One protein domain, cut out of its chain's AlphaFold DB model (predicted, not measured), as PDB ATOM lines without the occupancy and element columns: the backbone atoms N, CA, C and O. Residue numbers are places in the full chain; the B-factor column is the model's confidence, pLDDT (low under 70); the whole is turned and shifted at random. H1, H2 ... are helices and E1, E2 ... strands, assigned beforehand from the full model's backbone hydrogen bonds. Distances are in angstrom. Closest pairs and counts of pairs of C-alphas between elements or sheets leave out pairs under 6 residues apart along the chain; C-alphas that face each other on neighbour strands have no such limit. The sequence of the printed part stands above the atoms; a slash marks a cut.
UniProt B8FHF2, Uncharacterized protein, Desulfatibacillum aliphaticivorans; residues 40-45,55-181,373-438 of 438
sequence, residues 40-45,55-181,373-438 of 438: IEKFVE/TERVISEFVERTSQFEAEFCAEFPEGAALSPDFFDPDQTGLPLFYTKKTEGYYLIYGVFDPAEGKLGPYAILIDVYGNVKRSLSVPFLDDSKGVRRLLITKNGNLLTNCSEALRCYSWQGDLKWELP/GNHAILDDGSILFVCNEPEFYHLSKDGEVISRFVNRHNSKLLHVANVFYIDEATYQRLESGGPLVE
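This is residues 40 to 45, 55 to 181 and 373 to 438 of the 438 residues of an uncharacterized protein of Desulfatibacillum aliphaticivorans (UniProt B8FHF2). Three antiparallel sheets stand partly face to face in a row, with E4 E3 E2 E13 in the middle, E1 E12 E11 E10 E9 on one side and E5 E6 E7 E8 on the other. H3 grazes the middle sheet, while H2 and, across a cut, H1 lie far from the sheets and add to the length. The printed part has 199 residues, with H1 and H2, then E1 to E13, then H3; the class is mixed, helices and strands, with 96 residues, under half, in named elements. The whole is compact, with a radius of gyration of the C-alphas of 17.4 A and spans of 55 by 41 by 32 A.

H1, residues 40 to 45, and H2, residues 55 to 67, are near each other, with 5 pairs of C-alphas within 10 A. Residues 81 to 82 pair antiparallel with residues 97 to 98 of E1, residues 97 to 100. E2, residues 106 to 113, bends by 68 degrees at residue 110. It begins a meander, each strand the antiparallel neighbour of the one before, with E3, residues 121 to 128, and E4, residues 133 to 138; N 109 and O 125 are 2.8 A apart, within hydrogen-bond range. A second meander is E5, residues 150 to 153, E6, 159 to 162, E7, 167 to 170, and E8, 176 to 180; N 152 and O 160 are 2.8 A apart. A third is E9, residues 374 to 377, E10, 383 to 386, E11, 391 to 395, and E12, 401 to 406; N 385 and O 393 are 2.9 A apart. E13, residues 416 to 422, is an edge strand beside E2, with N 108 and O 420 2.9 A apart. The closest C-alphas of E13 and E10 are those of Asn 418 and Val 386, 6.6 A; of E13 and E5, Ala 417 and Arg 150, 6.1 A. H3, residues 424 to 431, only grazes the sheet E4 E3 E2 E13. Every O i to N i+4 pair is within hydrogen-bond range in H1 and H3, and 7 of 9 in H2.

H1 begins at C-alpha 40, (169.271, 100.208, 120.871). H2 is 16.8 A long, E2 17.9 A, E3 21.5 A and E13 17.2 A. H3, 10.5 A, ends at C-alpha 431, (163.926, 124.375, 160.976).

The C-alphas of Glu 45 and Thr 103 are the farthest apart, 57.0 A. Residues 46 to 54 and 182 to 372 are not printed, with C-alpha gaps of 13.3 A and 25.1 A. The links H2 to E1 and E4 to E5 are long. Confidence is low, under 70, in 31 residues, among them 55 to 76.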
ATOM      1  N   ILE A  40     168.767  99.860 122.211       70.81
ATOM      2  CA  ILE A  40     169.271 100.208 120.871       70.81
ATOM      3  C   ILE A  40     168.254  99.858 119.785       70.81
ATOM      4  O   ILE A  40     168.149 100.598 118.828       70.81
ATOM      5  N   GLU A  41     167.517  98.761 119.916       70.38
ATOM      6  CA  GLU A  41     166.475  98.316 118.993       70.38
ATOM      7  C   GLU A  41     165.311  99.294 119.044       70.38
ATOM      8  O   GLU A  41     165.033  99.905 118.030       70.38
ATOM      9  N   LYS A  42     164.766  99.600 120.226       66.06
ATOM     10  CA  LYS A  42     163.758 100.661 120.398       66.06
ATOM     11  C   LYS A  42     164.236 102.024 119.917       66.06
ATOM     12  O   LYS A  42     163.449 102.794 119.384       66.06
ATOM     13  N   PHE A  43     165.519 102.326 120.108       71.38
ATOM     14  CA  PHE A  43     166.117 103.513 119.528       71.38
ATOM     15  C   PHE A  43     166.091 103.394 118.001       71.38
ATOM     16  O   PHE A  43     165.394 104.157 117.366       71.38
ATOM     17  N   VAL A  44     166.782 102.440 117.379       68.31
ATOM     18  CA  VAL A  44     166.918 102.259 115.917       68.31
ATOM     19  C   VAL A  44     165.576 102.110 115.203       68.31
ATOM     20  O   VAL A  44     165.386 102.782 114.193       68.31
ATOM     21  N   GLU A  45     164.674 101.277 115.719       65.44
ATOM     22  CA  GLU A  45     163.298 101.111 115.233       65.44
ATOM     23  C   GLU A  45     162.543 102.442 115.259       65.44
ATOM     24  O   GLU A  45     161.667 102.649 114.418       65.44
ATOM     25  N   THR A  55     170.725 110.087 112.235       63.06
ATOM     26  CA  THR A  55     171.812 110.987 112.636       63.06
ATOM     27  C   THR A  55     171.350 112.092 113.582       63.06
ATOM     28  O   THR A  55     172.041 112.355 114.555       63.06
ATOM     29  N   GLU A  56     170.192 112.705 113.343       53.72
ATOM     30  CA  GLU A  56     169.591 113.709 114.230       53.72
ATOM     31  C   GLU A  56     169.061 113.084 115.520       53.72
ATOM     32  O   GLU A  56     169.219 113.679 116.576       53.72
ATOM     33  N   ARG A  57     168.543 111.853 115.488       61.84
ATOM     34  CA  ARG A  57     168.182 111.090 116.697       61.84
ATOM     35  C   ARG A  57     169.397 110.748 117.560       61.84
ATOM     36  O   ARG A  57     169.362 110.820 118.781       61.84
ATOM     37  N   VAL A  58     170.506 110.378 116.920       64.38
ATOM     38  CA  VAL A  58     171.774 110.134 117.620       64.38
ATOM     39  C   VAL A  58     172.310 111.442 118.187       64.38
ATOM     40  O   VAL A  58     172.657 111.487 119.361       64.38
ATOM     41  N   ILE A  59     172.348 112.509 117.387       58.72
ATOM     42  CA  ILE A  59     172.805 113.828 117.832       58.72
ATOM     43  C   ILE A  59     171.919 114.344 118.966       58.72
ATOM     44  O   ILE A  59     172.466 114.777 119.967       58.72
ATOM     45  N   SER A  60     170.594 114.249 118.868       49.84
ATOM     46  CA  SER A  60     169.659 114.661 119.922       49.84
ATOM     47  C   SER A  60     169.835 113.844 121.195       49.84
ATOM     48  O   SER A  60     169.907 114.450 122.248       49.84
ATOM     49  N   GLU A  61     170.076 112.533 121.168       55.94
ATOM     50  CA  GLU A  61     170.415 111.810 122.412       55.94
ATOM     51  C   GLU A  61     171.708 112.316 123.084       55.94
ATOM     52  O   GLU A  61     171.858 112.231 124.308       55.94
ATOM     53  N   PHE A  62     172.642 112.868 122.301       51.69
ATOM     54  CA  PHE A  62     173.862 113.494 122.815       51.69
ATOM     55  C   PHE A  62     173.696 114.989 123.158       51.69
ATOM     56  O   PHE A  62     174.388 115.464 124.055       51.69
ATOM     57  N   VAL A  63     172.789 115.714 122.494       44.47
ATOM     58  CA  VAL A  63     172.546 117.163 122.640       44.47
ATOM     59  C   VAL A  63     171.434 117.459 123.656       44.47
ATOM     60  O   VAL A  63     171.605 118.349 124.481       44.47
ATOM     61  N   GLU A  64     170.351 116.676 123.690       41.81
ATOM     62  CA  GLU A  64     169.230 116.788 124.644       41.81
ATOM     63  C   GLU A  64     169.676 116.679 126.094       41.81
ATOM     64  O   GLU A  64     169.084 117.310 126.964       41.81
ATOM     65  N   ARG A  65     170.737 115.911 126.372       40.38
ATOM     66  CA  ARG A  65     171.281 115.806 127.733       40.38
ATOM     67  C   ARG A  65     171.763 117.148 128.282       40.38
ATOM     68  O   ARG A  65     171.978 117.246 129.484       40.38
ATOM     69  N   THR A  66     171.952 118.154 127.429       40.59
ATOM     70  CA  THR A  66     172.345 119.499 127.846       40.59
ATOM     71  C   THR A  66     171.381 120.584 127.371       40.59
ATOM     72  O   THR A  66     171.123 121.504 128.137       40.59
ATOM     73  N   SER A  67     170.774 120.468 126.182       36.09
ATOM     74  CA  SER A  67     169.859 121.488 125.647       36.09
ATOM     75  C   SER A  67     168.506 121.545 126.360       36.09
ATOM     76  O   SER A  67     167.897 122.604 126.394       36.09
ATOM     77  N   GLN A  68     168.052 120.452 126.986       45.47
ATOM     78  CA  GLN A  68     166.841 120.456 127.830       45.47
ATOM     79  C   GLN A  68     167.018 121.258 129.127       45.47
ATOM     80  O   GLN A  68     166.056 121.490 129.858       45.47
ATOM     81  N   PHE A  69     168.253 121.660 129.422       49.75
ATOM     82  CA  PHE A  69     168.596 122.456 130.586       49.75
ATOM     83  C   PHE A  69     169.107 123.840 130.211       49.75
ATOM     84  O   PHE A  69     169.332 124.605 131.134       49.75
ATOM     85  N   GLU A  70     169.313 124.148 128.925       43.19
ATOM     86  CA  GLU A  70     169.953 125.378 128.452       43.19
ATOM     87  C   GLU A  70     168.925 126.413 127.977       43.19
ATOM     88  O   GLU A  70     168.105 126.123 127.112       43.19
ATOM     89  N   ALA A  71     168.994 127.640 128.499       55.25
ATOM     90  CA  ALA A  71     168.190 128.761 128.006       55.25
ATOM     91  C   ALA A  71     168.947 129.642 126.994       55.25
ATOM     92  O   ALA A  71     170.167 129.789 127.068       55.25
ATOM     93  N   GLU A  72     168.211 130.272 126.071       45.88
ATOM     94  CA  GLU A  72     168.786 131.003 124.927       45.88
ATOM     95  C   GLU A  72     169.067 132.497 125.191       45.88
ATOM     96  O   GLU A  72     169.877 133.100 124.485       45.88
ATOM     97  N   PHE A  73     168.426 133.122 126.189       50.69
ATOM     98  CA  PHE A  73     168.505 134.576 126.385       50.69
ATOM     99  C   PHE A  73     168.329 135.019 127.847       50.69
ATOM    100  O   PHE A  73     167.531 134.454 128.594       50.69
ATOM    101  N   CYS A  74     169.051 136.077 128.230       57.12
ATOM    102  CA  CYS A  74     168.963 136.756 129.522       57.12
ATOM    103  C   CYS A  74     169.038 138.275 129.283       57.12
ATOM    104  O   CYS A  74     169.981 138.755 128.650       57.12
ATOM    105  N   ALA A  75     168.043 139.031 129.757       61.50
ATOM    106  CA  ALA A  75     168.044 140.495 129.676       61.50
ATOM    107  C   ALA A  75     169.111 141.104 130.605       61.50
ATOM    108  O   ALA A  75     169.525 140.445 131.563       61.50
ATOM    109  N   GLU A  76     169.512 142.363 130.385       68.75
ATOM    110  CA  GLU A  76     170.496 143.057 131.236       68.75
ATOM    111  C   GLU A  76     170.164 142.894 132.728       68.75
ATOM    112  O   GLU A  76     169.048 143.177 133.166       68.75
ATOM    113  N   PHE A  77     171.117 142.364 133.499       73.06
ATOM    114  CA  PHE A  77     170.955 142.095 134.927       73.06
ATOM    115  C   PHE A  77     171.304 143.363 135.722       73.06
ATOM    116  O   PHE A  77     172.357 143.947 135.454       73.06
ATOM    117  N   PRO A  78     170.473 143.799 136.693       73.25
ATOM    118  CA  PRO A  78     170.866 144.837 137.651       73.25
ATOM    119  C   PRO A  78     172.202 144.478 138.317       73.25
ATOM    120  O   PRO A  78     172.576 143.311 138.302       73.25
ATOM    121  N   GLU A  79     172.913 145.425 138.936       74.81
ATOM    122  CA  GLU A  79     174.118 145.087 139.716       74.81
ATOM    123  C   GLU A  79     173.784 144.016 140.768       74.81
ATOM    124  O   GLU A  79     173.155 144.280 141.790       74.81
ATOM    125  N   GLY A  80     174.157 142.776 140.463       68.06
ATOM    126  CA  GLY A  80     173.876 141.594 141.255       68.06
ATOM    127  C   GLY A  80     175.159 140.979 141.765       68.06
ATOM    128  O   GLY A  80     176.216 141.106 141.143       68.06
ATOM    129  N   ALA A  81     175.060 140.275 142.884       79.06
ATOM    130  CA  ALA A  81     176.160 139.466 143.369       79.06
ATOM    131  C   ALA A  81     176.079 138.078 142.729       79.06
ATOM    132  O   ALA A  81     174.994 137.515 142.548       79.06
ATOM    133  N   ALA A  82     177.233 137.510 142.390       84.38
ATOM    134  CA  ALA A  82     177.306 136.067 142.231       84.38
ATOM    135  C   ALA A  82     176.939 135.410 143.571       84.38
ATOM    136  O   ALA A  82     177.313 135.930 144.625       84.38
ATOM    137  N   LEU A  83     176.220 134.287 143.534       87.50
ATOM    138  CA  LEU A  83     176.023 133.477 144.738       87.50
ATOM    139  C   LEU A  83     177.373 133.041 145.327       87.50
ATOM    140  O   LEU A  83     178.363 132.932 144.598       87.50
ATOM    141  N   SER A  84     177.400 132.770 146.639       79.50
ATOM    142  CA  SER A  84     178.616 132.285 147.305       79.50
ATOM    143  C   SER A  84     179.157 131.030 146.599       79.50
ATOM    144  O   SER A  84     178.382 130.091 146.374       79.50
ATOM    145  N   PRO A  85     180.462 130.979 146.266       74.50
ATOM    146  CA  PRO A  85     181.061 129.836 145.588       74.50
ATOM    147  C   PRO A  85     181.082 128.576 146.459       74.50
ATOM    148  O   PRO A  85     181.254 127.502 145.912       74.50
ATOM    149  N   ASP A  86     180.867 128.669 147.777       82.38
ATOM    150  CA  ASP A  86     181.023 127.536 148.707       82.38
ATOM    151  C   ASP A  86     180.149 126.315 148.362       82.38
ATOM    152  O   ASP A  86     180.476 125.192 148.739       82.38
ATOM    153  N   PHE A  87     179.032 126.521 147.656       84.12
ATOM    154  CA  PHE A  87     178.168 125.438 147.180       84.12
ATOM    155  C   PHE A  87     178.535 124.932 145.776       84.12
ATOM    156  O   PHE A  87     178.284 123.771 145.458       84.12
ATOM    157  N   PHE A  88     179.088 125.794 144.924       87.81
ATOM    158  CA  PHE A  88     179.342 125.505 143.513       87.81
ATOM    159  C   PHE A  88     180.766 125.000 143.313       87.81
ATOM    160  O   PHE A  88     181.645 125.269 144.126       87.81
ATOM    161  N   ASP A  89     181.001 124.270 142.222       80.06
ATOM    162  CA  ASP A  89     182.359 123.870 141.854       80.06
ATOM    163  C   ASP A  89     183.282 125.114 141.847       80.06
ATOM    164  O   ASP A  89     182.958 126.098 141.173       80.06
ATOM    165  N   PRO A  90     184.401 125.124 142.600       81.62
ATOM    166  CA  PRO A  90     185.341 126.245 142.615       81.62
ATOM    167  C   PRO A  90     185.879 126.627 141.230       81.62
ATOM    168  O   PRO A  90     186.258 127.781 141.022       81.62
ATOM    169  N   ASP A  91     185.901 125.677 140.292       84.62
ATOM    170  CA  ASP A  91     186.319 125.884 138.907       84.62
ATOM    171  C   ASP A  91     185.153 126.325 137.996       84.62
ATOM    172  O   ASP A  91     185.374 126.687 136.833       84.62
ATOM    173  N   GLN A  92     183.907 126.344 138.498       83.81
ATOM    174  CA  GLN A  92     182.749 126.827 137.749       83.81
ATOM    175  C   GLN A  92     182.917 128.313 137.421       83.81
ATOM    176  O   GLN A  92     182.887 129.203 138.273       83.81
ATOM    177  N   THR A  93     182.981 128.600 136.127       84.25
ATOM    178  CA  THR A  93     182.831 129.963 135.621       84.25
ATOM    179  C   THR A  93     181.347 130.320 135.532       84.25
ATOM    180  O   THR A  93     180.493 129.442 135.460       84.25
ATOM    181  N   GLY A  94     180.991 131.607 135.564       84.94
ATOM    182  CA  GLY A  94     179.593 132.019 135.397       84.94
ATOM    183  C   GLY A  94     178.664 131.484 136.490       84.94
ATOM    184  O   GLY A  94     177.693 130.806 136.186       84.94
ATOM    185  N   LEU A  95     178.952 131.791 137.758       90.12
ATOM    186  CA  LEU A  95     178.066 131.480 138.886       90.12
ATOM    187  C   LEU A  95     176.674 132.118 138.714       90.12
ATOM    188  O   LEU A  95     176.563 133.171 138.055       90.12
ATOM    189  N   PRO A  96     175.623 131.543 139.332       92.69
ATOM    190  CA  PRO A  96     174.309 132.165 139.352       92.69
ATOM    191  C   PRO A  96     174.368 133.587 139.902       92.69
ATOM    192  O   PRO A  96     175.130 133.880 140.827       92.69
ATOM    193  N   LEU A  97     173.572 134.472 139.310       93.12
ATOM    194  CA  LEU A  97     173.441 135.852 139.759       93.12
ATOM    195  C   LEU A  97     172.197 136.000 140.608       93.12
ATOM    196  O   LEU A  97     171.130 135.501 140.248       93.12
ATOM    197  N   PHE A  98     172.330 136.750 141.691       95.44
ATOM    198  CA  PHE A  98     171.225 137.089 142.558       95.44
ATOM    199  C   PHE A  98     171.256 138.572 142.910       95.44
ATOM    200  O   PHE A  98     172.290 139.150 143.250       95.44
ATOM    201  N   TYR A  99     170.090 139.189 142.806       95.62
ATOM    202  CA  TYR A  99     169.830 140.551 143.222       95.62
ATOM    203  C   TYR A  99     168.607 140.542 144.130       95.62
ATOM    204  O   TYR A  99     167.596 139.923 143.790       95.62
ATOM    205  N   THR A 100     168.670 141.261 145.249       96.44
ATOM    206  CA  THR A 100     167.499 141.509 146.087       96.44
ATOM    207  C   THR A 100     167.590 142.834 146.839       96.44
ATOM    208  O   THR A 100     168.663 143.257 147.261       96.44
ATOM    209  N   LYS A 101     166.438 143.484 147.019       96.31
ATOM    210  CA  LYS A 101     166.220 144.612 147.934       96.31
ATOM    211  C   LYS A 101     165.711 144.166 149.311       96.31
ATOM    212  O   LYS A 101     165.557 145.009 150.191       96.31
ATOM    213  N   LYS A 102     165.373 142.882 149.497       96.56
ATOM    214  CA  LYS A 102     164.917 142.360 150.794       96.56
ATOM    215  C   LYS A 102     166.090 142.370 151.776       96.56
ATOM    216  O   LYS A 102     167.227 142.104 151.405       96.56
ATOM    217  N   THR A 103     165.793 142.655 153.037       96.69
ATOM    218  CA  THR A 103     166.777 142.661 154.132       96.69
ATOM    219  C   THR A 103     166.679 141.427 155.026       96.69
ATOM    220  O   THR A 103     167.518 141.244 155.901       96.69
ATOM    221  N   GLU A 104     165.663 140.589 154.817       97.00
ATOM    222  CA  GLU A 104     165.392 139.378 155.592       97.00
ATOM    223  C   GLU A 104     164.636 138.326 154.762       97.00
ATOM    224  O   GLU A 104     164.046 138.630 153.714       97.00
ATOM    225  N   GLY A 105     164.639 137.089 155.260       97.44
ATOM    226  CA  GLY A 105     164.014 135.934 154.625       97.44
ATOM    227  C   GLY A 105     164.933 135.190 153.657       97.44
ATOM    228  O   GLY A 105     166.143 135.422 153.576       97.44
ATOM    229  N   TYR A 106     164.327 134.260 152.927       98.25
ATOM    230  CA  TYR A 106     165.021 133.271 152.115       98.25
ATOM    231  C   TYR A 106     164.280 133.005 150.808       98.25
ATOM    232  O   TYR A 106     163.065 133.186 150.710       98.25
ATOM    233  N   TYR A 107     165.014 132.517 149.811       98.25
ATOM    234  CA  TYR A 107     164.454 131.994 148.572       98.25
ATOM    235  C   TYR A 107     164.782 130.509 148.447       98.25
ATOM    236  O   TYR A 107     165.954 130.136 148.414       98.25
ATOM    237  N   LEU A 108     163.752 129.666 148.360       97.94
ATOM    238  CA  LEU A 108     163.910 128.270 147.964       97.94
ATOM    239  C   LEU A 108     163.739 128.182 146.450       97.94
ATOM    240  O   LEU A 108     162.658 128.457 145.933       97.94
ATOM    241  N   ILE A 109     164.796 127.801 145.745       97.25
ATOM    242  CA  ILE A 109     164.840 127.731 144.286       97.25
ATOM    243  C   ILE A 109     165.002 126.268 143.891       97.25
ATOM    244  O   ILE A 109     165.955 125.613 144.308       97.25
ATOM    245  N   TYR A 110     164.082 125.757 143.080       96.06
ATOM    246  CA  TYR A 110     164.136 124.404 142.539       96.06
ATOM    247  C   TYR A 110     164.424 124.451 141.043       96.06
ATOM    248  O   TYR A 110     163.748 125.156 140.292       96.06
ATOM    249  N   GLY A 111     165.429 123.701 140.610       94.00
ATOM    250  CA  GLY A 111     165.939 123.749 139.247       94.00
ATOM    251  C   GLY A 111     167.099 122.787 139.052       94.00
ATOM    252  O   GLY A 111     167.296 121.874 139.853       94.00
ATOM    253  N   VAL A 112     167.870 122.997 137.991       92.19
ATOM    254  CA  VAL A 112     169.083 122.228 137.698       92.19
ATOM    255  C   VAL A 112     170.309 123.007 138.157       92.19
ATOM    256  O   VAL A 112     170.467 124.173 137.812       92.19
ATOM    257  N   PHE A 113     171.182 122.369 138.929       92.38
ATOM    258  CA  PHE A 113     172.390 122.967 139.496       92.38
ATOM    259  C   PHE A 113     173.554 121.973 139.456       92.38
ATOM    260  O   PHE A 113     173.328 120.765 139.385       92.38
ATOM    261  N   ASP A 114     174.787 122.480 139.520       89.94
ATOM    262  CA  ASP A 114     176.021 121.684 139.583       89.94
ATOM    263  C   ASP A 114     176.816 122.038 140.855       89.94
ATOM    264  O   ASP A 114     177.573 123.011 140.864       89.94
ATOM    265  N   PRO A 115     176.571 121.348 141.982       88.12
ATOM    266  CA  PRO A 115     177.280 121.629 143.227       88.12
ATOM    267  C   PRO A 115     178.695 121.044 143.237       88.12
ATOM    268  O   PRO A 115     178.941 120.010 142.621       88.12
ATOM    269  N   ALA A 116     179.584 121.627 144.047       86.56
ATOM    270  CA  ALA A 116     180.990 121.220 144.169       86.56
ATOM    271  C   ALA A 116     181.186 119.726 144.479       86.56
ATOM    272  O   ALA A 116     182.087 119.077 143.954       86.56
ATOM    273  N   GLU A 117     180.344 119.175 145.356       83.69
ATOM    274  CA  GLU A 117     180.446 117.788 145.825       83.69
ATOM    275  C   GLU A 117     179.498 116.825 145.087       83.69
ATOM    276  O   GLU A 117     179.357 115.665 145.481       83.69
ATOM    277  N   GLY A 118     178.817 117.280 144.031       79.62
ATOM    278  CA  GLY A 118     177.771 116.500 143.376       79.62
ATOM    279  C   GLY A 118     177.928 116.383 141.869       79.62
ATOM    280  O   GLY A 118     179.021 116.362 141.310       79.62
ATOM    281  N   LYS A 119     176.789 116.173 141.218       84.94
ATOM    282  CA  LYS A 119     176.675 116.134 139.762       84.94
ATOM    283  C   LYS A 119     175.586 117.096 139.346       84.94
ATOM    284  O   LYS A 119     174.563 117.163 140.037       84.94
ATOM    285  N   LEU A 120     175.778 117.719 138.188       87.12
ATOM    286  CA  LEU A 120     174.746 118.445 137.466       87.12
ATOM    287  C   LEU A 120     173.426 117.667 137.493       87.12
ATOM    288  O   LEU A 120     173.340 116.529 137.020       87.12
ATOM    289  N   GLY A 121     172.402 118.282 138.070       89.75
ATOM    290  CA  GLY A 121     171.119 117.633 138.266       89.75
ATOM    291  C   GLY A 121     170.111 118.508 139.004       89.75
ATOM    292  O   GLY A 121     170.378 119.673 139.271       89.75
ATOM    293  N   PRO A 122     168.927 117.969 139.306       91.81
ATOM    294  CA  PRO A 122     167.876 118.637 140.063       91.81
ATOM    295  C   PRO A 122     168.257 118.863 141.529       91.81
ATOM    296  O   PRO A 122     168.457 117.907 142.285       91.81
ATOM    297  N   TYR A 123     168.250 120.126 141.950       94.44
ATOM    298  CA  TYR A 123     168.383 120.508 143.354       94.44
ATOM    299  C   TYR A 123     167.320 121.525 143.749       94.44
ATOM    300  O   TYR A 123     166.899 122.364 142.950       94.44
ATOM    301  N   ALA A 124     166.925 121.469 145.018       96.06
ATOM    302  CA  ALA A 124     166.311 122.593 145.705       96.06
ATOM    303  C   ALA A 124     167.392 123.281 146.547       96.06
ATOM    304  O   ALA A 124     167.958 122.651 147.440       96.06
ATOM    305  N   ILE A 125     167.698 124.545 146.264       96.56
ATOM    306  CA  ILE A 125     168.654 125.347 147.035       96.56
ATOM    307  C   ILE A 125     167.912 126.423 147.822       96.56
ATOM    308  O   ILE A 125     167.027 127.090 147.293       96.56
ATOM    309  N   LEU A 126     168.266 126.589 149.091       97.50
ATOM    310  CA  LEU A 126     167.771 127.663 149.942       97.50
ATOM    311  C   LEU A 126     168.859 128.724 150.052       97.50
ATOM    312  O   LEU A 126     169.926 128.445 150.602       97.50
ATOM    313  N   ILE A 127     168.588 129.926 149.554       97.56
ATOM    314  CA  ILE A 127     169.507 131.064 149.642       97.56
ATOM    315  C   ILE A 127     168.955 132.134 150.581       97.56
ATOM    316  O   ILE A 127     167.745 132.362 150.621       97.56
ATOM    317  N   ASP A 128     169.827 132.787 151.343       97.12
ATOM    318  CA  ASP A 128     169.459 133.994 152.092       97.12
ATOM    319  C   ASP A 128     169.470 135.246 151.195       97.12
ATOM    320  O   ASP A 128     169.906 135.214 150.041       97.12
ATOM    321  N   VAL A 129     169.014 136.379 151.734       96.00
ATOM    322  CA  VAL A 129     169.036 137.679 151.034       96.00
ATOM    323  C   VAL A 129     170.439 138.195 150.686       96.00
ATOM    324  O   VAL A 129     170.567 139.149 149.924       96.00
ATOM    325  N   TYR A 130     171.497 137.574 151.203       94.75
ATOM    326  CA  TYR A 130     172.883 137.920 150.892       94.75
ATOM    327  C   TYR A 130     173.479 137.015 149.803       94.75
ATOM    328  O   TYR A 130     174.647 137.171 149.454       94.75
ATOM    329  N   GLY A 131     172.697 136.073 149.259       94.19
ATOM    330  CA  GLY A 131     173.155 135.130 148.239       94.19
ATOM    331  C   GLY A 131     173.991 133.971 148.790       94.19
ATOM    332  O   GLY A 131     174.685 133.298 148.025       94.19
ATOM    333  N   ASN A 132     173.938 133.708 150.099       94.81
ATOM    334  CA  ASN A 132     174.566 132.524 150.679       94.81
ATOM    335  C   ASN A 132     173.615 131.334 150.582       94.81
ATOM    336  O   ASN A 132     172.481 131.401 151.065       94.81
ATOM    337  N   VAL A 133     174.102 130.215 150.047       95.31
ATOM    338  CA  VAL A 133     173.377 128.942 150.088       95.31
ATOM    339  C   VAL A 133     173.399 128.413 151.524       95.31
ATOM    340  O   VAL A 133     174.454 128.112 152.072       95.31
ATOM    341  N   LYS A 134     172.227 128.325 152.158       95.31
ATOM    342  CA  LYS A 134     172.054 127.797 153.523       95.31
ATOM    343  C   LYS A 134     171.810 126.299 153.548       95.31
ATOM    344  O   LYS A 134     172.199 125.627 154.498       95.31
ATOM    345  N   ARG A 135     171.125 125.791 152.526       93.62
ATOM    346  CA  ARG A 135     170.805 124.374 152.372       93.62
ATOM    347  C   ARG A 135     170.681 124.033 150.899       93.62
ATOM    348  O   ARG A 135     170.287 124.866 150.086       93.62
ATOM    349  N   SER A 136     170.946 122.776 150.594       94.56
ATOM    350  CA  SER A 136     170.639 122.166 149.313       94.56
ATOM    351  C   SER A 136     170.057 120.777 149.528       94.56
ATOM    352  O   SER A 136     170.532 120.038 150.390       94.56
ATOM    353  N   LEU A 137     169.087 120.403 148.708       94.00
ATOM    354  CA  LEU A 137     168.549 119.054 148.625       94.00
ATOM    355  C   LEU A 137     168.726 118.543 147.198       94.00
ATOM    356  O   LEU A 137     168.175 119.127 146.266       94.00
ATOM    357  N   SER A 138     169.467 117.446 147.038       92.81
ATOM    358  CA  SER A 138     169.517 116.702 145.777       92.81
ATOM    359  C   SER A 138     168.211 115.936 145.583       92.81
ATOM    360  O   SER A 138     167.823 115.156 146.450       92.81
ATOM    361  N   VAL A 139     167.572 116.092 144.426       89.69
ATOM    362  CA  VAL A 139     166.324 115.389 144.082       89.69
ATOM    363  C   VAL A 139     166.603 114.443 142.913       89.69
ATOM    364  O   VAL A 139     166.252 114.762 141.785       89.69
ATOM    365  N   PRO A 140     167.278 113.300 143.128       84.50
ATOM    366  CA  PRO A 140     167.856 112.504 142.044       84.50
ATOM    367  C   PRO A 140     166.824 112.139 140.971       84.50
ATOM    368  O   PRO A 140     165.709 111.738 141.301       84.50
ATOM    369  N   PHE A 141     167.196 112.212 139.692       79.06
ATOM    370  CA  PHE A 141     166.365 111.644 138.629       79.06
ATOM    371  C   PHE A 141     166.137 110.144 138.867       79.06
ATOM    372  O   PHE A 141     167.012 109.442 139.382       79.06
ATOM    373  N   LEU A 142     164.950 109.665 138.504       72.62
ATOM    374  CA  LEU A 142     164.698 108.240 138.324       72.62
ATOM    375  C   LEU A 142     165.075 107.862 136.890       72.62
ATOM    376  O   LEU A 142     164.854 108.651 135.979       72.62
ATOM    377  N   ASP A 143     165.712 106.700 136.728       68.88
ATOM    378  CA  ASP A 143     166.047 106.064 135.448       68.88
ATOM    379  C   ASP A 143     166.400 107.020 134.282       68.88
ATOM    380  O   ASP A 143     167.492 107.593 134.260       68.88
ATOM    381  N   ASP A 144     165.503 107.124 133.290       57.34
ATOM    382  CA  ASP A 144     165.634 107.919 132.063       57.34
ATOM    383  C   ASP A 144     164.866 109.262 132.165       57.34
ATOM    384  O   ASP A 144     164.754 109.968 131.159       57.34
ATOM    385  N   SER A 145     164.361 109.650 133.349       63.19
ATOM    386  CA  SER A 145     163.706 110.947 133.557       63.19
ATOM    387  C   SER A 145     164.683 112.064 133.238       63.19
ATOM    388  O   SER A 145     165.726 112.203 133.880       63.19
ATOM    389  N   LYS A 146     164.325 112.892 132.259       62.28
ATOM    390  CA  LYS A 146     165.128 114.057 131.878       62.28
ATOM    391  C   LYS A 146     164.543 115.387 132.388       62.28
ATOM    392  O   LYS A 146     165.115 116.439 132.130       62.28
ATOM    393  N   GLY A 147     163.412 115.376 133.110       72.00
ATOM    394  CA  GLY A 147     162.620 116.587 133.379       72.00
ATOM    395  C   GLY A 147     162.533 117.012 134.846       72.00
ATOM    396  O   GLY A 147     162.004 116.283 135.686       72.00
ATOM    397  N   VAL A 148     162.952 118.245 135.144       82.06
ATOM    398  CA  VAL A 148     162.644 118.938 136.406       82.06
ATOM    399  C   VAL A 148     161.300 119.640 136.235       82.06
ATOM    400  O   VAL A 148     161.233 120.650 135.545       82.06
ATOM    401  N   ARG A 149     160.209 119.093 136.794       85.56
ATOM    402  CA  ARG A 149     158.877 119.696 136.601       85.56
ATOM    403  C   ARG A 149     158.485 120.612 137.738       85.56
ATOM    404  O   ARG A 149     158.383 121.815 137.522       85.56
ATOM    405  N   ARG A 150     158.195 120.049 138.916       91.12
ATOM    406  CA  ARG A 150     157.608 120.825 140.012       91.12
ATOM    407  C   ARG A 150     158.096 120.428 141.388       91.12
ATOM    408  O   ARG A 150     158.253 119.247 141.685       91.12
ATOM    409  N   LEU A 151     158.239 121.444 142.230       95.12
ATOM    410  CA  LEU A 151     158.344 121.337 143.677       95.12
ATOM    411  C   LEU A 151     157.201 122.127 144.327       95.12
ATOM    412  O   LEU A 151     156.801 123.167 143.806       95.12
ATOM    413  N   LEU A 152     156.692 121.625 145.445       95.94
ATOM    414  CA  LEU A 152     155.699 122.251 146.314       95.94
ATOM    415  C   LEU A 152     156.199 122.137 147.757       95.94
ATOM    416  O   LEU A 152     156.686 121.077 148.149       95.94
ATOM    417  N   ILE A 153     156.069 123.204 148.545       96.81
ATOM    418  CA  ILE A 153     156.242 123.126 150.000       96.81
ATOM    419  C   ILE A 153     154.863 122.867 150.600       96.81
ATOM    420  O   ILE A 153     153.956 123.671 150.390       96.81
ATOM    421  N   THR A 154     154.692 121.748 151.300       96.81
ATOM    422  CA  THR A 154     153.396 121.405 151.886       96.81
ATOM    423  C   THR A 154     153.099 122.235 153.130       96.81
ATOM    424  O   THR A 154     154.031 122.727 153.769       96.81
ATOM    425  N   LYS A 155     151.836 122.324 153.568       95.12
ATOM    426  CA  LYS A 155     151.465 123.002 154.828       95.12
ATOM    427  C   LYS A 155     152.190 122.434 156.051       95.12
ATOM    428  O   LYS A 155     152.450 123.151 157.010       95.12
ATOM    429  N   ASN A 156     152.591 121.165 156.005       93.88
ATOM    430  CA  ASN A 156     153.391 120.520 157.051       93.88
ATOM    431  C   ASN A 156     154.910 120.730 156.890       93.88
ATOM    432  O   ASN A 156     155.693 120.090 157.589       93.88
ATOM    433  N   GLY A 157     155.335 121.583 155.956       95.06
ATOM    434  CA  GLY A 157     156.736 121.922 155.714       95.06
ATOM    435  C   GLY A 157     157.536 120.879 154.936       95.06
ATOM    436  O   GLY A 157     158.759 120.975 154.867       95.06
ATOM    437  N   ASN A 158     156.881 119.872 154.354       96.88
ATOM    438  CA  ASN A 158     157.567 118.884 153.524       96.88
ATOM    439  C   ASN A 158     157.806 119.437 152.118       96.88
ATOM    440  O   ASN A 158     157.069 120.296 151.643       96.88
ATOM    441  N   LEU A 159     158.806 118.902 151.428       96.94
ATOM    442  CA  LEU A 159     159.087 119.219 150.035       96.94
ATOM    443  C   LEU A 159     158.549 118.095 149.160       96.94
ATOM    444  O   LEU A 159     159.066 116.978 149.175       96.94
ATOM    445  N   LEU A 160     157.502 118.385 148.402       96.31
ATOM    446  CA  LEU A 160     156.925 117.456 147.449       96.31
ATOM    447  C   LEU A 160     157.485 117.746 146.061       96.31
ATOM    448  O   LEU A 160     157.474 118.894 145.624       96.31
ATOM    449  N   THR A 161     157.958 116.726 145.353       94.06
ATOM    450  CA  THR A 161     158.509 116.870 144.001       94.06
ATOM    451  C   THR A 161     157.781 115.968 143.022       94.06
ATOM    452  O   THR A 161     157.581 114.787 143.309       94.06
ATOM    453  N   ASN A 162     157.459 116.510 141.851       90.50
ATOM    454  CA  ASN A 162     156.960 115.777 140.696       90.50
ATOM    455  C   ASN A 162     158.014 115.857 139.582       90.50
ATOM    456  O   ASN A 162     158.312 116.944 139.086       90.50
ATOM    457  N   CYS A 163     158.570 114.714 139.182       80.25
ATOM    458  CA  CYS A 163     159.542 114.602 138.086       80.25
ATOM    459  C   CYS A 163     159.002 113.792 136.892       80.25
ATOM    460  O   CYS A 163     159.767 113.168 136.154       80.25
ATOM    461  N   SER A 164     157.678 113.784 136.681       70.94
ATOM    462  CA  SER A 164     156.935 112.943 135.709       70.94
ATOM    463  C   SER A 164     156.922 111.443 136.020       70.94
ATOM    464  O   SER A 164     155.983 110.737 135.660       70.94
ATOM    465  N   GLU A 165     157.962 110.952 136.687       74.19
ATOM    466  CA  GLU A 165     158.150 109.539 136.999       74.19
ATOM    467  C   GLU A 165     157.808 109.185 138.435       74.19
ATOM    468  O   GLU A 165     157.476 108.049 138.718       74.19
ATOM    469  N   ALA A 166     157.873 110.116 139.371       85.94
ATOM    470  CA  ALA A 166     157.452 109.835 140.730       85.94
ATOM    471  C   ALA A 166     156.947 111.098 141.394       85.94
ATOM    472  O   ALA A 166     157.387 112.211 141.084       85.94
ATOM    473  N   LEU A 167     156.044 110.879 142.341       91.56
ATOM    474  CA  LEU A 167     155.711 111.867 143.344       91.56
ATOM    475  C   LEU A 167     156.469 111.493 144.615       91.56
ATOM    476  O   LEU A 167     156.281 110.402 145.155       91.56
ATOM    477  N   ARG A 168     157.350 112.376 145.073       94.19
ATOM    478  CA  ARG A 168     158.200 112.130 146.245       94.19
ATOM    479  C   ARG A 168     158.006 113.203 147.276       94.19
ATOM    480  O   ARG A 168     157.997 114.379 146.929       94.19
ATOM    481  N   CYS A 169     157.922 112.788 148.526       96.38
ATOM    482  CA  CYS A 169     157.834 113.679 149.664       96.38
ATOM    483  C   CYS A 169     159.116 113.574 150.478       96.38
ATOM    484  O   CYS A 169     159.473 112.494 150.952       96.38
ATOM    485  N   TYR A 170     159.785 114.702 150.657       96.88
ATOM    486  CA  TYR A 170     160.953 114.843 151.506       96.88
ATOM    487  C   TYR A 170     160.590 115.653 152.750       96.88
ATOM    488  O   TYR A 170     159.774 116.574 152.687       96.88
ATOM    489  N   SER A 171     161.204 115.348 153.891       96.25
ATOM    490  CA  SER A 171     161.214 116.273 155.025       96.25
ATOM    491  C   SER A 171     161.889 117.587 154.615       96.25
ATOM    492  O   SER A 171     162.660 117.636 153.654       96.25
ATOM    493  N   TRP A 172     161.656 118.654 155.378       95.31
ATOM    494  CA  TRP A 172     162.402 119.907 155.224       95.31
ATOM    495  C   TRP A 172     163.929 119.706 155.320       95.31
ATOM    496  O   TRP A 172     164.714 120.428 154.701       95.31
ATOM    497  N   GLN A 173     164.355 118.700 156.089       93.81
ATOM    498  CA  GLN A 173     165.750 118.308 156.281       93.81
ATOM    499  C   GLN A 173     166.308 117.470 155.116       93.81
ATOM    500  O   GLN A 173     167.518 117.276 155.044       93.81
ATOM    501  N   GLY A 174     165.459 117.022 154.186       94.12
ATOM    502  CA  GLY A 174     165.862 116.276 152.993       94.12
ATOM    503  C   GLY A 174     165.682 114.759 153.071       94.12
ATOM    504  O   GLY A 174     166.048 114.061 152.126       94.12
ATOM    505  N   ASP A 175     165.100 114.233 154.148       95.69
ATOM    506  CA  ASP A 175     164.840 112.798 154.284       95.69
ATOM    507  C   ASP A 175     163.654 112.390 153.411       95.69
ATOM    508  O   ASP A 175     162.569 112.958 153.537       95.69
ATOM    509  N   LEU A 176     163.818 111.373 152.563       95.75
ATOM    510  CA  LEU A 176     162.701 110.810 151.807       95.75
ATOM    511  C   LEU A 176     161.692 110.168 152.775       95.75
ATOM    512  O   LEU A 176     161.999 109.166 153.418       95.75
ATOM    513  N   LYS A 177     160.486 110.736 152.863       96.25
ATOM    514  CA  LYS A 177     159.390 110.222 153.697       96.25
ATOM    515  C   LYS A 177     158.618 109.118 152.988       96.25
ATOM    516  O   LYS A 177     158.367 108.071 153.576       96.25
ATOM    517  N   TRP A 178     158.246 109.360 151.736       96.06
ATOM    518  CA  TRP A 178     157.551 108.390 150.896       96.06
ATOM    519  C   TRP A 178     157.733 108.714 149.413       96.06
ATOM    520  O   TRP A 178     158.071 109.838 149.030       96.06
ATOM    521  N   GLU A 179     157.492 107.707 148.578       93.88
ATOM    522  CA  GLU A 179     157.544 107.786 147.122       93.88
ATOM    523  C   GLU A 179     156.351 107.022 146.543       93.88
ATOM    524  O   GLU A 179     156.146 105.847 146.854       93.88
ATOM    525  N   LEU A 180     155.581 107.682 145.680       88.81
ATOM    526  CA  LEU A 180     154.651 107.012 144.783       88.81
ATOM    527  C   LEU A 180     155.368 106.752 143.450       88.81
ATOM    528  O   LEU A 180     155.873 107.707 142.850       88.81
ATOM    529  N   PRO A 181     155.416 105.489 142.984       79.06
ATOM    530  CA  PRO A 181     156.194 105.097 141.811       79.06
ATOM    531  C   PRO A 181     155.596 105.641 140.504       79.06
ATOM    532  O   PRO A 181     154.552 106.295 140.507       79.06
ATOM    533  N   GLY A 373     155.999 127.621 133.409       89.94
ATOM    534  CA  GLY A 373     155.694 128.921 134.020       89.94
ATOM    535  C   GLY A 373     154.899 128.748 135.303       89.94
ATOM    536  O   GLY A 373     154.099 127.827 135.433       89.94
ATOM    537  N   ASN A 374     155.212 129.558 136.302       93.56
ATOM    538  CA  ASN A 374     154.586 129.504 137.618       93.56
ATOM    539  C   ASN A 374     154.668 130.894 138.229       93.56
ATOM    540  O   ASN A 374     155.677 131.580 138.057       93.56
ATOM    541  N   HIS A 375     153.622 131.278 138.946       97.25
ATOM    542  CA  HIS A 375     153.576 132.491 139.734       97.25
ATOM    543  C   HIS A 375     152.913 132.233 141.086       97.25
ATOM    544  O   HIS A 375     152.130 131.301 141.261       97.25
ATOM    545  N   ALA A 376     153.216 133.101 142.037       96.62
ATOM    546  CA  ALA A 376     152.554 133.208 143.321       96.62
ATOM    547  C   ALA A 376     152.346 134.691 143.634       96.62
ATOM    548  O   ALA A 376     153.249 135.506 143.431       96.62
ATOM    549  N   ILE A 377     151.157 135.027 144.125       97.12
ATOM    550  CA  ILE A 377     150.896 136.309 144.776       97.12
ATOM    551  C   ILE A 377     151.123 136.080 146.266       97.12
ATOM    552  O   ILE A 377     150.558 135.149 146.831       97.12
ATOM    553  N   LEU A 378     151.999 136.877 146.872       96.44
ATOM    554  CA  LEU A 378     152.320 136.780 148.294       96.44
ATOM    555  C   LEU A 378     151.371 137.661 149.120       96.44
ATOM    556  O   LEU A 378     150.711 138.551 148.580       96.44
ATOM    557  N   ASP A 379     151.342 137.459 150.437       94.25
ATOM    558  CA  ASP A 379     150.433 138.167 151.357       94.25
ATOM    559  C   ASP A 379     150.587 139.700 151.332       94.25
ATOM    560  O   ASP A 379     149.631 140.438 151.579       94.25
ATOM    561  N   ASP A 380     151.781 140.206 151.006       95.50
ATOM    562  CA  ASP A 380     152.055 141.642 150.850       95.50
ATOM    563  C   ASP A 380     151.615 142.207 149.478       95.50
ATOM    564  O   ASP A 380     151.807 143.394 149.189       95.50
ATOM    565  N   GLY A 381     151.007 141.370 148.631       96.56
ATOM    566  CA  GLY A 381     150.569 141.687 147.274       96.56
ATOM    567  C   GLY A 381     151.700 141.720 146.244       96.56
ATOM    568  O   GLY A 381     151.455 142.087 145.093       96.56
ATOM    569  N   SER A 382     152.931 141.379 146.635       98.06
ATOM    570  CA  SER A 382     154.032 141.162 145.696       98.06
ATOM    571  C   SER A 382     153.804 139.900 144.858       98.06
ATOM    572  O   SER A 382     153.019 139.019 145.215       98.06
ATOM    573  N   ILE A 383     154.477 139.820 143.711       98.25
ATOM    574  CA  ILE A 383     154.345 138.710 142.764       98.25
ATOM    575  C   ILE A 383     155.708 138.064 142.567       98.25
ATOM    576  O   ILE A 383     156.664 138.716 142.148       98.25
ATOM    577  N   LEU A 384     155.782 136.766 142.828       97.88
ATOM    578  CA  LEU A 384     156.949 135.932 142.591       97.88
ATOM    579  C   LEU A 384     156.654 134.998 141.420       97.88
ATOM    580  O   LEU A 384     155.642 134.305 141.438       97.88
ATOM    581  N   PHE A 385     157.508 134.955 140.403       96.69
ATOM    582  CA  PHE A 385     157.268 134.102 139.242       96.69
ATOM    583  C   PHE A 385     158.546 133.660 138.553       96.69
ATOM    584  O   PHE A 385     159.558 134.363 138.546       96.69
ATOM    585  N   VAL A 386     158.472 132.486 137.932       94.25
ATOM    586  CA  VAL A 386     159.518 131.989 137.044       94.25
ATOM    587  C   VAL A 386     159.266 132.550 135.653       94.25
ATOM    588  O   VAL A 386     158.160 132.470 135.132       94.25
ATOM    589  N   CYS A 387     160.305 133.128 135.077       84.00
ATOM    590  CA  CYS A 387     160.272 133.983 133.905       84.00
ATOM    591  C   CYS A 387     160.763 133.176 132.695       84.00
ATOM    592  O   CYS A 387     160.002 132.398 132.123       84.00
ATOM    593  N   ASN A 388     162.056 133.251 132.384       81.19
ATOM    594  CA  ASN A 388     162.719 132.431 131.370       81.19
ATOM    595  C   ASN A 388     163.300 131.167 132.030       81.19
ATOM    596  O   ASN A 388     163.327 131.058 133.258       81.19
ATOM    597  N   GLU A 389     163.765 130.197 131.244       75.06
ATOM    598  CA  GLU A 389     164.330 128.946 131.774       75.06
ATOM    599  C   GLU A 389     165.731 129.075 132.405       75.06
ATOM    600  O   GLU A 389     166.432 128.083 132.525       75.06
ATOM    601  N   PRO A 390     166.135 130.252 132.908       88.00
ATOM    602  CA  PRO A 390     167.003 130.232 134.082       88.00
ATOM    603  C   PRO A 390     166.610 131.250 135.157       88.00
ATOM    604  O   PRO A 390     167.368 131.442 136.106       88.00
ATOM    605  N   GLU A 391     165.478 131.945 135.016       91.50
ATOM    606  CA  GLU A 391     165.207 133.164 135.779       91.50
ATOM    607  C   GLU A 391     163.941 133.109 136.618       91.50
ATOM    608  O   GLU A 391     162.909 132.576 136.207       91.50
ATOM    609  N   PHE A 392     163.990 133.800 137.755       95.62
ATOM    610  CA  PHE A 392     162.786 134.240 138.443       95.62
ATOM    611  C   PHE A 392     162.853 135.730 138.768       95.62
ATOM    612  O   PHE A 392     163.931 136.313 138.920       95.62
ATOM    613  N   TYR A 393     161.670 136.313 138.933       96.56
ATOM    614  CA  TYR A 393     161.463 137.669 139.416       96.56
ATOM    615  C   TYR A 393     160.572 137.658 140.653       96.56
ATOM    616  O   TYR A 393     159.621 136.887 140.744       96.56
ATOM    617  N   HIS A 394     160.875 138.552 141.585       97.81
ATOM    618  CA  HIS A 394     159.995 138.959 142.670       97.81
ATOM    619  C   HIS A 394     159.737 140.453 142.474       97.81
ATOM    620  O   HIS A 394     160.662 141.259 142.592       97.81
ATOM    621  N   LEU A 395     158.504 140.823 142.152       97.69
ATOM    622  CA  LEU A 395     158.083 142.201 141.925       97.69
ATOM    623  C   LEU A 395     157.215 142.682 143.079       97.69
ATOM    624  O   LEU A 395     156.390 141.934 143.590       97.69
ATOM    625  N   SER A 396     157.362 143.943 143.465       97.75
ATOM    626  CA  SER A 396     156.401 144.596 144.355       97.75
ATOM    627  C   SER A 396     155.022 144.687 143.693       97.75
ATOM    628  O   SER A 396     154.891 144.566 142.473       97.75
ATOM    629  N   LYS A 397     153.990 144.993 144.485       96.06
ATOM    630  CA  LYS A 397     152.628 145.257 143.987       96.06
ATOM    631  C   LYS A 397     152.552 146.359 142.913       96.06
ATOM    632  O   LYS A 397     151.601 146.394 142.136       96.06
ATOM    633  N   ASP A 398     153.536 147.260 142.903       95.88
ATOM    634  CA  ASP A 398     153.628 148.408 141.998       95.88
ATOM    635  C   ASP A 398     154.510 148.102 140.765       95.88
ATOM    636  O   ASP A 398     154.754 148.978 139.941       95.88
ATOM    637  N   GLY A 399     154.987 146.857 140.623       95.31
ATOM    638  CA  GLY A 399     155.807 146.396 139.498       95.31
ATOM    639  C   GLY A 399     157.313 146.615 139.671       95.31
ATOM    640  O   GLY A 399     158.101 146.185 138.837       95.31
ATOM    641  N   GLU A 400     157.768 147.240 140.760       95.94
ATOM    642  CA  GLU A 400     159.211 147.388 140.978       95.94
ATOM    643  C   GLU A 400     159.888 146.039 141.241       95.94
ATOM    644  O   GLU A 400     159.419 145.263 142.076       95.94
ATOM    645  N   VAL A 401     161.044 145.800 140.615       95.75
ATOM    646  CA  VAL A 401     161.874 144.621 140.898       95.75
ATOM    647  C   VAL A 401     162.381 144.678 142.344       95.75
ATOM    648  O   VAL A 401     163.136 145.584 142.717       95.75
ATOM    649  N   ILE A 402     161.953 143.703 143.150       97.31
ATOM    650  CA  ILE A 402     162.449 143.439 144.505       97.31
ATOM    651  C   ILE A 402     163.632 142.487 144.419       97.31
ATOM    652  O   ILE A 402     164.683 142.794 144.970       97.31
ATOM    653  N   SER A 403     163.468 141.361 143.721       97.38
ATOM    654  CA  SER A 403     164.528 140.371 143.534       97.38
ATOM    655  C   SER A 403     164.526 139.812 142.124       97.38
ATOM    656  O   SER A 403     163.476 139.707 141.490       97.38
ATOM    657  N   ARG A 404     165.706 139.412 141.658       95.25
ATOM    658  CA  ARG A 404     165.900 138.700 140.399       95.25
ATOM    659  C   ARG A 404     167.005 137.673 140.576       95.25
ATOM    660  O   ARG A 404     167.978 137.911 141.292       95.25
ATOM    661  N   PHE A 405     166.863 136.552 139.897       95.56
ATOM    662  CA  PHE A 405     167.859 135.495 139.875       95.56
ATOM    663  C   PHE A 405     168.060 134.998 138.452       95.56
ATOM    664  O   PHE A 405     167.090 134.921 137.701       95.56
ATOM    665  N   VAL A 406     169.297 134.643 138.107       93.62
ATOM    666  CA  VAL A 406     169.635 133.944 136.861       93.62
ATOM    667  C   VAL A 406     170.547 132.775 137.200       93.62
ATOM    668  O   VAL A 406     171.655 132.967 137.708       93.62
ATOM    669  N   ASN A 407     170.107 131.571 136.864       93.75
ATOM    670  CA  ASN A 407     170.880 130.355 137.039       93.75
ATOM    671  C   ASN A 407     171.886 130.182 135.895       93.75
ATOM    672  O   ASN A 407     171.531 129.794 134.782       93.75
ATOM    673  N   ARG A 408     173.151 130.500 136.159       91.31
ATOM    674  CA  ARG A 408     174.241 130.375 135.190       91.31
ATOM    675  C   ARG A 408     175.175 129.247 135.604       91.31
ATOM    676  O   ARG A 408     175.402 129.031 136.793       91.31
ATOM    677  N   HIS A 409     175.729 128.566 134.611       88.06
ATOM    678  CA  HIS A 409     176.749 127.547 134.795       88.06
ATOM    679  C   HIS A 409     177.685 127.534 133.585       88.06
ATOM    680  O   HIS A 409     177.320 127.102 132.494       88.06
ATOM    681  N   ASN A 410     178.912 128.008 133.767       86.81
ATOM    682  CA  ASN A 410     179.887 128.212 132.701       86.81
ATOM    683  C   ASN A 410     179.323 129.100 131.581       86.81
ATOM    684  O   ASN A 410     178.935 130.243 131.820       86.81
ATOM    685  N   SER A 411     179.266 128.582 130.356       80.31
ATOM    686  CA  SER A 411     178.658 129.251 129.203       80.31
ATOM    687  C   SER A 411     177.173 128.911 129.017       80.31
ATOM    688  O   SER A 411     176.626 129.186 127.954       80.31
ATOM    689  N   LYS A 412     176.546 128.253 129.998       83.75
ATOM    690  CA  LYS A 412     175.181 127.721 129.936       83.75
ATOM    691  C   LYS A 412     174.269 128.437 130.929       83.75
ATOM    692  O   LYS A 412     174.718 128.966 131.948       83.75
ATOM    693  N   LEU A 413     172.977 128.413 130.636       85.25
ATOM    694  CA  LEU A 413     171.910 128.921 131.494       85.25
ATOM    695  C   LEU A 413     171.048 127.745 131.932       85.25
ATOM    696  O   LEU A 413     170.504 127.101 131.055       85.25
ATOM    697  N   LEU A 414     170.948 127.450 133.227       89.50
ATOM    698  CA  LEU A 414     170.317 126.219 133.715       89.50
ATOM    699  C   LEU A 414     168.851 126.401 134.131       89.50
ATOM    700  O   LEU A 414     168.508 127.375 134.793       89.50
ATOM    701  N   HIS A 415     168.010 125.403 133.842       90.19
ATOM    702  CA  HIS A 415     166.575 125.414 134.155       90.19
ATOM    703  C   HIS A 415     166.236 125.803 135.608       90.19
ATOM    704  O   HIS A 415     166.756 125.215 136.560       90.19
ATOM    705  N   VAL A 416     165.288 126.733 135.780       93.44
ATOM    706  CA  VAL A 416     164.586 127.003 137.050       93.44
ATOM    707  C   VAL A 416     163.118 126.616 136.891       93.44
ATOM    708  O   VAL A 416     162.420 127.126 136.012       93.44
ATOM    709  N   ALA A 417     162.657 125.717 137.760       92.25
ATOM    710  CA  ALA A 417     161.314 125.150 137.729       92.25
ATOM    711  C   ALA A 417     160.372 125.838 138.725       92.25
ATOM    712  O   ALA A 417     159.244 126.178 138.373       92.25
ATOM    713  N   ASN A 418     160.818 126.080 139.961       95.12
ATOM    714  CA  ASN A 418     160.022 126.757 140.985       95.12
ATOM    715  C   ASN A 418     160.880 127.701 141.819       95.12
ATOM    716  O   ASN A 418     162.078 127.486 142.003       95.12
ATOM    717  N   VAL A 419     160.225 128.702 142.392       97.25
ATOM    718  CA  VAL A 419     160.794 129.548 143.432       97.25
ATOM    719  C   VAL A 419     159.739 129.806 144.505       97.25
ATOM    720  O   VAL A 419     158.559 129.960 144.195       97.25
ATOM    721  N   PHE A 420     160.176 129.862 145.758       97.62
ATOM    722  CA  PHE A 420     159.370 130.249 146.910       97.62
ATOM    723  C   PHE A 420     160.110 131.323 147.692       97.62
ATOM    724  O   PHE A 420     161.334 131.261 147.816       97.62
ATOM    725  N   TYR A 421     159.372 132.283 148.240       97.88
ATOM    726  CA  TYR A 421     159.887 133.177 149.268       97.88
ATOM    727  C   TYR A 421     159.458 132.646 150.634       97.88
ATOM    728  O   TYR A 421     158.294 132.296 150.820       97.88
ATOM    729  N   ILE A 422     160.401 132.565 151.566       97.50
ATOM    730  CA  ILE A 422     160.193 132.057 152.921       97.50
ATOM    731  C   ILE A 422     160.640 133.161 153.872       97.50
ATOM    732  O   ILE A 422     161.826 133.487 153.929       97.50
ATOM    733  N   ASP A 423     159.700 133.767 154.594       96.75
ATOM    734  CA  ASP A 423     160.041 134.752 155.618       96.75
ATOM    735  C   ASP A 423     160.813 134.105 156.784       96.75
ATOM    736  O   ASP A 423     160.817 132.884 156.961       96.75
ATOM    737  N   GLU A 424     161.474 134.934 157.592       96.50
ATOM    738  CA  GLU A 424     162.299 134.470 158.712       96.50
ATOM    739  C   GLU A 424     161.507 133.603 159.703       96.50
ATOM    740  O   GLU A 424     161.973 132.546 160.120       96.50
ATOM    741  N   ALA A 425     160.282 133.998 160.060       95.69
ATOM    742  CA  ALA A 425     159.480 133.256 161.026       95.69
ATOM    743  C   ALA A 425     159.082 131.879 160.482       95.69
ATOM    744  O   ALA A 425     159.098 130.889 161.215       95.69
ATOM    745  N   THR A 426     158.728 131.810 159.202       95.62
ATOM    746  CA  THR A 426     158.401 130.577 158.491       95.62
ATOM    747  C   THR A 426     159.621 129.667 158.391       95.62
ATOM    748  O   THR A 426     159.514 128.480 158.695       95.62
ATOM    749  N   TYR A 427     160.797 130.216 158.080       96.12
ATOM    750  CA  TYR A 427     162.050 129.465 158.090       96.12
ATOM    751  C   TYR A 427     162.346 128.857 159.468       96.12
ATOM    752  O   TYR A 427     162.557 127.650 159.568       96.12
ATOM    753  N   GLN A 428     162.276 129.648 160.543       95.75
ATOM    754  CA  GLN A 428     162.518 129.150 161.903       95.75
ATOM    755  C   GLN A 428     161.528 128.041 162.303       95.75
ATOM    756  O   GLN A 428     161.916 127.062 162.947       95.75
ATOM    757  N   ARG A 429     160.255 128.142 161.887       95.12
ATOM    758  CA  ARG A 429     159.264 127.069 162.095       95.12
ATOM    759  C   ARG A 429     159.676 125.786 161.380       95.12
ATOM    760  O   ARG A 429     159.741 124.744 162.030       95.12
ATOM    761  N   LEU A 430     160.016 125.872 160.096       94.88
ATOM    762  CA  LEU A 430     160.466 124.728 159.300       94.88
ATOM    763  C   LEU A 430     161.726 124.071 159.885       94.88
ATOM    764  O   LEU A 430     161.788 122.846 160.005       94.88
ATOM    765  N   GLU A 431     162.706 124.870 160.320       94.56
ATOM    766  CA  GLU A 431     163.926 124.375 160.976       94.56
ATOM    767  C   GLU A 431     163.625 123.617 162.273       94.56
ATOM    768  O   GLU A 431     164.252 122.595 162.552       94.56
ATOM    769  N   SER A 432     162.627 124.065 163.035       93.12
ATOM    770  CA  SER A 432     162.177 123.382 164.252       93.12
ATOM    771  C   SER A 432     161.293 122.149 164.001       93.12
ATOM    772  O   SER A 432     160.911 121.473 164.956       93.12
ATOM    773  N   GLY A 433     160.963 121.842 162.738       89.06
ATOM    774  CA  GLY A 433     160.041 120.764 162.363       89.06
ATOM    775  C   GLY A 433     158.560 121.095 162.585       89.06
ATOM    776  O   GLY A 433     157.737 120.185 162.657       89.06
ATOM    777  N   GLY A 434     158.220 122.379 162.729       82.56
ATOM    778  CA  GLY A 434     156.846 122.857 162.866       82.56
ATOM    779  C   GLY A 434     156.133 123.047 161.515       82.56
ATOM    780  O   GLY A 434     156.798 123.216 160.491       82.56
ATOM    781  N   PRO A 435     154.785 123.052 161.495       84.06
ATOM    782  CA  PRO A 435     153.999 123.312 160.286       84.06
ATOM    783  C   PRO A 435     154.079 124.785 159.831       84.06
ATOM    784  O   PRO A 435     154.404 125.685 160.614       84.06
ATOM    785  N   LEU A 436     153.755 125.041 158.557       79.50
ATOM    786  CA  LEU A 436     153.813 126.360 157.916       79.50
ATOM    787  C   LEU A 436     152.770 127.359 158.426       79.50
ATOM    788  O   LEU A 436     153.083 128.545 158.332       79.50
ATOM    789  N   VAL A 437     151.643 126.883 158.989       70.62
ATOM    790  CA  VAL A 437     150.488 127.563 159.651       70.62
ATOM    791  C   VAL A 437     149.163 126.955 159.121       70.62
ATOM    792  O   VAL A 437     149.140 126.453 157.997       70.62
ATOM    793  N   GLU A 438     148.104 126.924 159.951       45.59
ATOM    794  CA  GLU A 438     146.733 126.467 159.601       45.59
ATOM    795  C   GLU A 438     145.959 127.471 158.739       45.59
ATOM    796  O   GLU A 438     145.926 128.664 159.127       45.59
TER     797      GLU A 438